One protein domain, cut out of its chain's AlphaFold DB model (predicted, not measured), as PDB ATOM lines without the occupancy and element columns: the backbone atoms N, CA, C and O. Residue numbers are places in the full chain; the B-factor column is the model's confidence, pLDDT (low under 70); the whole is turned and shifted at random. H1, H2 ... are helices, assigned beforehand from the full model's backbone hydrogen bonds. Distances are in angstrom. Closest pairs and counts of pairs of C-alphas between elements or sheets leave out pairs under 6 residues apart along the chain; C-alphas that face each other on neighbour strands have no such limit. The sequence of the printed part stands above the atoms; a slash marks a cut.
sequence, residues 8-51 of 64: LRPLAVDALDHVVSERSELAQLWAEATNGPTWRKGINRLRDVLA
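Overview. This is residues 8 to 51 of the 64 residues of the protein "DUF4259 domain-containing protein" of Streptomyces sp. SID6648 (UniProt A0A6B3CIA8). The two longer helices, H3 and H1, lie side by side and run opposite ways, and the short helix H2 bridges them at one end, where H1 finishes and H3 sets out, so that the three make a flat U. At the other end of the U, where the first and last printed residues lie, Leu 8 and Ala 51, H1 and H3 come closest, with the C-alphas of Arg 9 and Leu 50 5.4 A apart. The printed part has 44 residues with three named helices, H1, H2 and H3 in that order along the chain, and no named strand; its class is all helix. It is compact, with a radius of gyration of the C-alphas of 10.6 A, and its outline is flat, spanning 31 by 20 by 10 A.

Along the chain. Begin with the longest helix, H3, residues 36 to 50: find C-alpha 36 at (207.335, 184.361, 224.076), and from there the helix runs 21.3 A to C-alpha 50 at (205.393, 205.394, 227.005). Next look at H1, residues 8 to 20, which begins at C-alpha 8, (203.111, 208.393, 235.299), and measures 18.8 A from first to last C-alpha. Between the two in the chain you will find H2, residues 25 to 32, a helix of 8 residues.

Arrangement. Start from H3 and look across to H1: the two touch, and their closest C-alphas, those of Leu 50 and Arg 9, are 5.4 A apart. Their lines stand at a shallow tilt of 15 degrees, opposite ways, with the centres 11.8 A apart. At the other end of H3, its residues 36 to 39 alone touch H2. These two only just touch, with 3 pairs of C-alphas within 8 A, and only at the corner by their link; the closest C-alphas are those of Gly 36 and Trp 30, at 4.8 A. H2 and H3 run opposite ways at a steep tilt of 52 degrees. H1 touches H2 with residues 19 to 20 alone, again only at the corner, and the closest C-alphas, those of Val 20 and Ala 27, are 5.2 A apart. H1 and H2 run the same way at a steep tilt of 57 degrees. On the backbone of H1, H2 and H3, every O i to N i+4 pair is within hydrogen-bond range.

Size, cuts and confidence. The two C-alphas farthest apart are those of Leu 8 and Thr 34, at 32.1 A, while the first and last printed C-alphas, those of Leu 8 and Ala 51, are 10.9 A apart. The printed part has no cut. Both links are tight: 4 residues between H1 and H2, and 3 between H2 and H3. In the B-factor column you will find a mean pLDDT of 96.7 for the printed part of this model, and no printed residue is under 70.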
ATOM      1  N   LEU A   8     203.218 209.835 235.053       96.06
ATOM      2  CA  LEU A   8     203.111 208.393 235.299       96.06
ATOM      3  C   LEU A   8     203.820 207.538 234.244       96.06
ATOM      4  O   LEU A   8     204.001 206.338 234.454       96.06
ATOM      5  N   ARG A   9     204.234 208.116 233.111       95.69
ATOM      6  CA  ARG A   9     204.914 207.361 232.045       95.69
ATOM      7  C   ARG A   9     206.231 206.725 232.507       95.69
ATOM      8  O   ARG A   9     206.413 205.551 232.192       95.69
ATOM      9  N   PRO A  10     207.107 207.405 233.276       96.50
ATOM     10  CA  PRO A  10     208.312 206.775 233.814       96.50
ATOM     11  C   PRO A  10     207.985 205.574 234.708       96.50
ATOM     12  O   PRO A  10     208.533 204.499 234.502       96.50
ATOM     13  N   LEU A  11     207.002 205.711 235.604       97.75
ATOM     14  CA  LEU A  11     206.567 204.617 236.477       97.75
ATOM     15  C   LEU A  11     206.023 203.421 235.679       97.75
ATOM     16  O   LEU A  11     206.257 202.268 236.034       97.75
ATOM     17  N   ALA A  12     205.299 203.684 234.589       96.75
ATOM     18  CA  ALA A  12     204.822 202.636 233.699       96.75
ATOM     19  C   ALA A  12     205.978 201.918 232.980       96.75
ATOM     20  O   ALA A  12     205.925 200.700 232.829       96.75
ATOM     21  N   VAL A  13     207.026 202.641 232.568       97.38
ATOM     22  CA  VAL A  13     208.239 202.032 232.001       97.38
ATOM     23  C   VAL A  13     208.944 201.174 233.049       97.38
ATOM     24  O   VAL A  13     209.195 200.004 232.777       97.38
ATOM     25  N   ASP A  14     209.158 201.687 234.260       97.81
ATOM     26  CA  ASP A  14     209.795 200.935 235.349       97.81
ATOM     27  C   ASP A  14     209.039 199.633 235.657       97.81
ATOM     28  O   ASP A  14     209.633 198.565 235.821       97.81
ATOM     29  N   ALA A  15     207.705 199.683 235.672       97.31
ATOM     30  CA  ALA A  15     206.877 198.495 235.854       97.31
ATOM     31  C   ALA A  15     207.081 197.462 234.729       97.31
ATOM     32  O   ALA A  15     207.176 196.263 235.005       97.31
ATOM     33  N   LEU A  16     207.179 197.903 233.470       97.69
ATOM     34  CA  LEU A  16     207.484 197.012 232.347       97.69
ATOM     35  C   LEU A  16     208.890 196.408 232.466       97.69
ATOM     36  O   LEU A  16     209.058 195.230 232.151       97.69
ATOM     37  N   ASP A  17     209.869 197.162 232.971       97.50
ATOM     38  CA  ASP A  17     211.249 196.704 233.188       97.50
ATOM     39  C   ASP A  17     211.297 195.594 234.233       97.50
ATOM     40  O   ASP A  17     211.932 194.558 234.020       97.50
ATOM     41  N   HIS A  18     210.538 195.748 235.318       97.56
ATOM     42  CA  HIS A  18     210.364 194.695 236.310       97.56
ATOM     43  C   HIS A  18     209.722 193.440 235.716       97.56
ATOM     44  O   HIS A  18     210.209 192.335 235.968       97.56
ATOM     45  N   VAL A  19     208.681 193.594 234.891       97.12
ATOM     46  CA  VAL A  19     207.973 192.476 234.245       97.12
ATOM     47  C   VAL A  19     208.888 191.654 233.342       97.12
ATOM     48  O   VAL A  19     208.748 190.431 233.316       97.12
ATOM     49  N   VAL A  20     209.815 192.287 232.618       97.25
ATOM     50  CA  VAL A  20     210.729 191.587 231.697       97.25
ATOM     51  C   VAL A  20     212.073 191.213 232.313       97.25
ATOM     52  O   VAL A  20     212.853 190.544 231.637       97.25
ATOM     53  N   SER A  21     212.334 191.621 233.557       97.25
ATOM     54  CA  SER A  21     213.591 191.348 234.254       97.25
ATOM     55  C   SER A  21     213.857 189.850 234.433       97.25
ATOM     56  O   SER A  21     212.936 189.046 234.549       97.25
ATOM     57  N   GLU A  22     215.130 189.476 234.562       93.00
ATOM     58  CA  GLU A  22     215.559 188.084 234.794       93.00
ATOM     59  C   GLU A  22     214.990 187.465 236.086       93.00
ATOM     60  O   GLU A  22     214.910 186.245 236.231       93.00
ATOM     61  N   ARG A  23     214.583 188.309 237.045       94.69
ATOM     62  CA  ARG A  23     213.977 187.888 238.320       94.69
ATOM     63  C   ARG A  23     212.467 187.671 238.226       94.69
ATOM     64  O   ARG A  23     211.858 187.243 239.200       94.69
ATOM     65  N   SER A  24     211.858 188.010 237.093       97.38
ATOM     66  CA  SER A  24     210.426 187.875 236.876       97.38
ATOM     67  C   SER A  24     210.092 186.433 236.515       97.38
ATOM     68  O   SER A  24     210.419 185.965 235.426       97.38
ATOM     69  N   GLU A  25     209.387 185.742 237.409       96.75
ATOM     70  CA  GLU A  25     208.816 184.419 237.122       96.75
ATOM     71  C   GLU A  25     207.938 184.470 235.862       96.75
ATOM     72  O   GLU A  25     208.006 183.593 235.008       96.75
ATOM     73  N   LEU A  26     207.195 185.566 235.668       95.88
ATOM     74  CA  LEU A  26     206.415 185.790 234.454       95.88
ATOM     75  C   LEU A  26     207.305 185.827 233.203       95.88
ATOM     76  O   LEU A  26     206.959 185.214 232.196       95.88
ATOM     77  N   ALA A  27     208.452 186.512 233.249       97.00
ATOM     78  CA  ALA A  27     209.382 186.533 232.121       97.00
ATOM     79  C   ALA A  27     209.958 185.144 231.822       97.00
ATOM     80  O   ALA A  27     210.123 184.811 230.650       97.00
ATOM     81  N   GLN A  28     210.233 184.344 232.856       96.88
ATOM     82  CA  GLN A  28     210.722 182.971 232.709       96.88
ATOM     83  C   GLN A  28     209.663 182.080 232.046       96.88
ATOM     84  O   GLN A  28     209.940 181.460 231.023       96.88
ATOM     85  N   LEU A  29     208.418 182.119 232.533       97.25
ATOM     86  CA  LEU A  29     207.304 181.366 231.948       97.25
ATOM     87  C   LEU A  29     207.064 181.734 230.477       97.25
ATOM     88  O   LEU A  29     206.850 180.866 229.632       97.25
ATOM     89  N   TRP A  30     207.128 183.024 230.141       97.62
ATOM     90  CA  TRP A  30     206.979 183.468 228.756       97.62
ATOM     91  C   TRP A  30     208.185 183.142 227.876       97.62
ATOM     92  O   TRP A  30     208.007 183.021 226.667       97.62
ATOM     93  N   ALA A  31     209.388 182.982 228.430       95.81
ATOM     94  CA  ALA A  31     210.555 182.557 227.659       95.81
ATOM     95  C   ALA A  31     210.414 181.115 227.140       95.81
ATOM     96  O   ALA A  31     210.931 180.801 226.069       95.81
ATOM     97  N   GLU A  32     209.683 180.267 227.865       96.25
ATOM     98  CA  GLU A  32     209.411 178.875 227.490       96.25
ATOM     99  C   GLU A  32     208.198 178.728 226.555       96.25
ATOM    100  O   GLU A  32     208.046 177.720 225.864       96.25
ATOM    101  N   ALA A  33     207.328 179.738 226.499       97.00
ATOM    102  CA  ALA A  33     206.131 179.713 225.671       97.00
ATOM    103  C   ALA A  33     206.449 179.937 224.181       97.00
ATOM    104  O   ALA A  33     207.216 180.828 223.811       97.00
ATOM    105  N   THR A  34     205.761 179.217 223.286       97.81
ATOM    106  CA  THR A  34     205.901 179.363 221.819       97.81
ATOM    107  C   THR A  34     205.721 180.808 221.338       97.81
ATOM    108  O   THR A  34     206.332 181.241 220.363       97.81
ATOM    109  N   ASN A  35     204.875 181.578 222.018       96.62
ATOM    110  CA  ASN A  35     204.575 182.975 221.718       96.62
ATOM    111  C   ASN A  35     205.405 183.982 222.543       96.62
ATOM    112  O   ASN A  35     205.171 185.187 222.422       96.62
ATOM    113  N   GLY A  36     206.403 183.531 223.307       97.38
ATOM    114  CA  GLY A  36     207.335 184.361 224.076       97.38
ATOM    115  C   GLY A  36     207.960 185.518 223.295       97.38
ATOM    116  O   GLY A  36     207.880 186.668 223.740       97.38
ATOM    117  N   PRO A  37     208.511 185.284 222.087       97.38
ATOM    118  CA  PRO A  37     209.053 186.361 221.259       97.38
ATOM    119  C   PRO A  37     208.009 187.420 220.880       97.38
ATOM    120  O   PRO A  37     208.316 188.612 220.840       97.38
ATOM    121  N   THR A  38     206.765 187.010 220.618       97.94
ATOM    122  CA  THR A  38     205.661 187.927 220.299       97.94
ATOM    123  C   THR A  38     205.253 188.742 221.521       97.94
ATOM    124  O   THR A  38     205.068 189.952 221.410       97.94
ATOM    125  N   TRP A  39     205.180 188.109 222.692       97.50
ATOM    126  CA  TRP A  39     204.934 188.798 223.956       97.50
ATOM    127  C   TRP A  39     206.011 189.852 224.238       97.50
ATOM    128  O   TRP A  39     205.680 191.016 224.467       97.50
ATOM    129  N   ARG A  40     207.297 189.495 224.101       97.44
ATOM    130  CA  ARG A  40     208.417 190.427 224.310       97.44
ATOM    131  C   ARG A  40     208.361 191.620 223.346       97.44
ATOM    132  O   ARG A  40     208.548 192.758 223.768       97.44
ATOM    133  N   LYS A  41     208.032 191.384 222.069       97.69
ATOM    134  CA  LYS A  41     207.799 192.462 221.085       97.69
ATOM    135  C   LYS A  41     206.643 193.378 221.494       97.69
ATOM    136  O   LYS A  41     206.741 194.588 221.314       97.69
ATOM    137  N   GLY A  42     205.570 192.818 222.053       97.94
ATOM    138  CA  GLY A  42     204.447 193.581 222.598       97.94
ATOM    139  C   GLY A  42     204.865 194.512 223.736       97.94
ATOM    140  O   GLY A  42     204.512 195.689 223.711       97.94
ATOM    141  N   ILE A  43     205.675 194.022 224.681       97.56
ATOM    142  CA  ILE A  43     206.214 194.851 225.767       97.56
ATOM    143  C   ILE A  43     207.092 195.982 225.223       97.56
ATOM    144  O   ILE A  43     206.907 197.129 225.619       97.56
ATOM    145  N   ASN A  44     207.990 195.696 224.275       96.50
ATOM    146  CA  ASN A  44     208.831 196.735 223.671       96.50
ATOM    147  C   ASN A  44     207.988 197.818 222.986       96.50
ATOM    148  O   ASN A  44     208.217 199.001 223.202       96.50
ATOM    149  N   ARG A  45     206.935 197.430 222.258       96.75
ATOM    150  CA  ARG A  45     206.017 198.395 221.643       96.75
ATOM    151  C   ARG A  45     205.297 199.267 222.676       96.75
ATOM    152  O   ARG A  45     205.059 200.441 222.413       96.75
ATOM    153  N   LEU A  46     204.929 198.713 223.834       96.12
ATOM    154  CA  LEU A  46     204.356 199.507 224.926       96.12
ATOM    155  C   LEU A  46     205.378 200.499 225.486       96.12
ATOM    156  O   LEU A  46     205.023 201.653 225.721       96.12
ATOM    157  N   ARG A  47     206.643 200.088 225.638       96.38
ATOM    158  CA  ARG A  47     207.725 200.992 226.051       96.38
ATOM    159  C   ARG A  47     207.897 202.146 225.071       96.38
ATOM    160  O   ARG A  47     207.951 203.277 225.529       96.38
ATOM    161  N   ASP A  48     207.879 201.891 223.765       95.38
ATOM    162  CA  ASP A  48     208.017 202.941 222.744       95.38
ATOM    163  C   ASP A  48     206.869 203.967 222.787       95.38
ATOM    164  O   ASP A  48     207.057 205.140 222.482       95.38
ATOM    165  N   VAL A  49     205.660 203.552 223.184       93.88
ATOM    166  CA  VAL A  49     204.527 204.478 223.369       93.88
ATOM    167  C   VAL A  49     204.698 205.327 224.634       93.88
ATOM    168  O   VAL A  49     204.344 206.508 224.644       93.88
ATOM    169  N   LEU A  50     205.220 204.732 225.709       94.75
ATOM    170  CA  LEU A  50     205.393 205.394 227.005       94.75
ATOM    171  C   LEU A  50     206.612 206.326 227.023       94.75
ATOM    172  O   LEU A  50     206.528 207.431 227.559       94.75
ATOM    173  N   ALA A  51     207.708 205.900 226.405       94.19
ATOM    174  CA  ALA A  51     208.968 206.616 226.276       94.19
ATOM    175  C   ALA A  51     209.451 206.524 224.819       94.19
ATOM    176  O   ALA A  51     210.269 205.660 224.494       94.19
TER     177      ALA A  51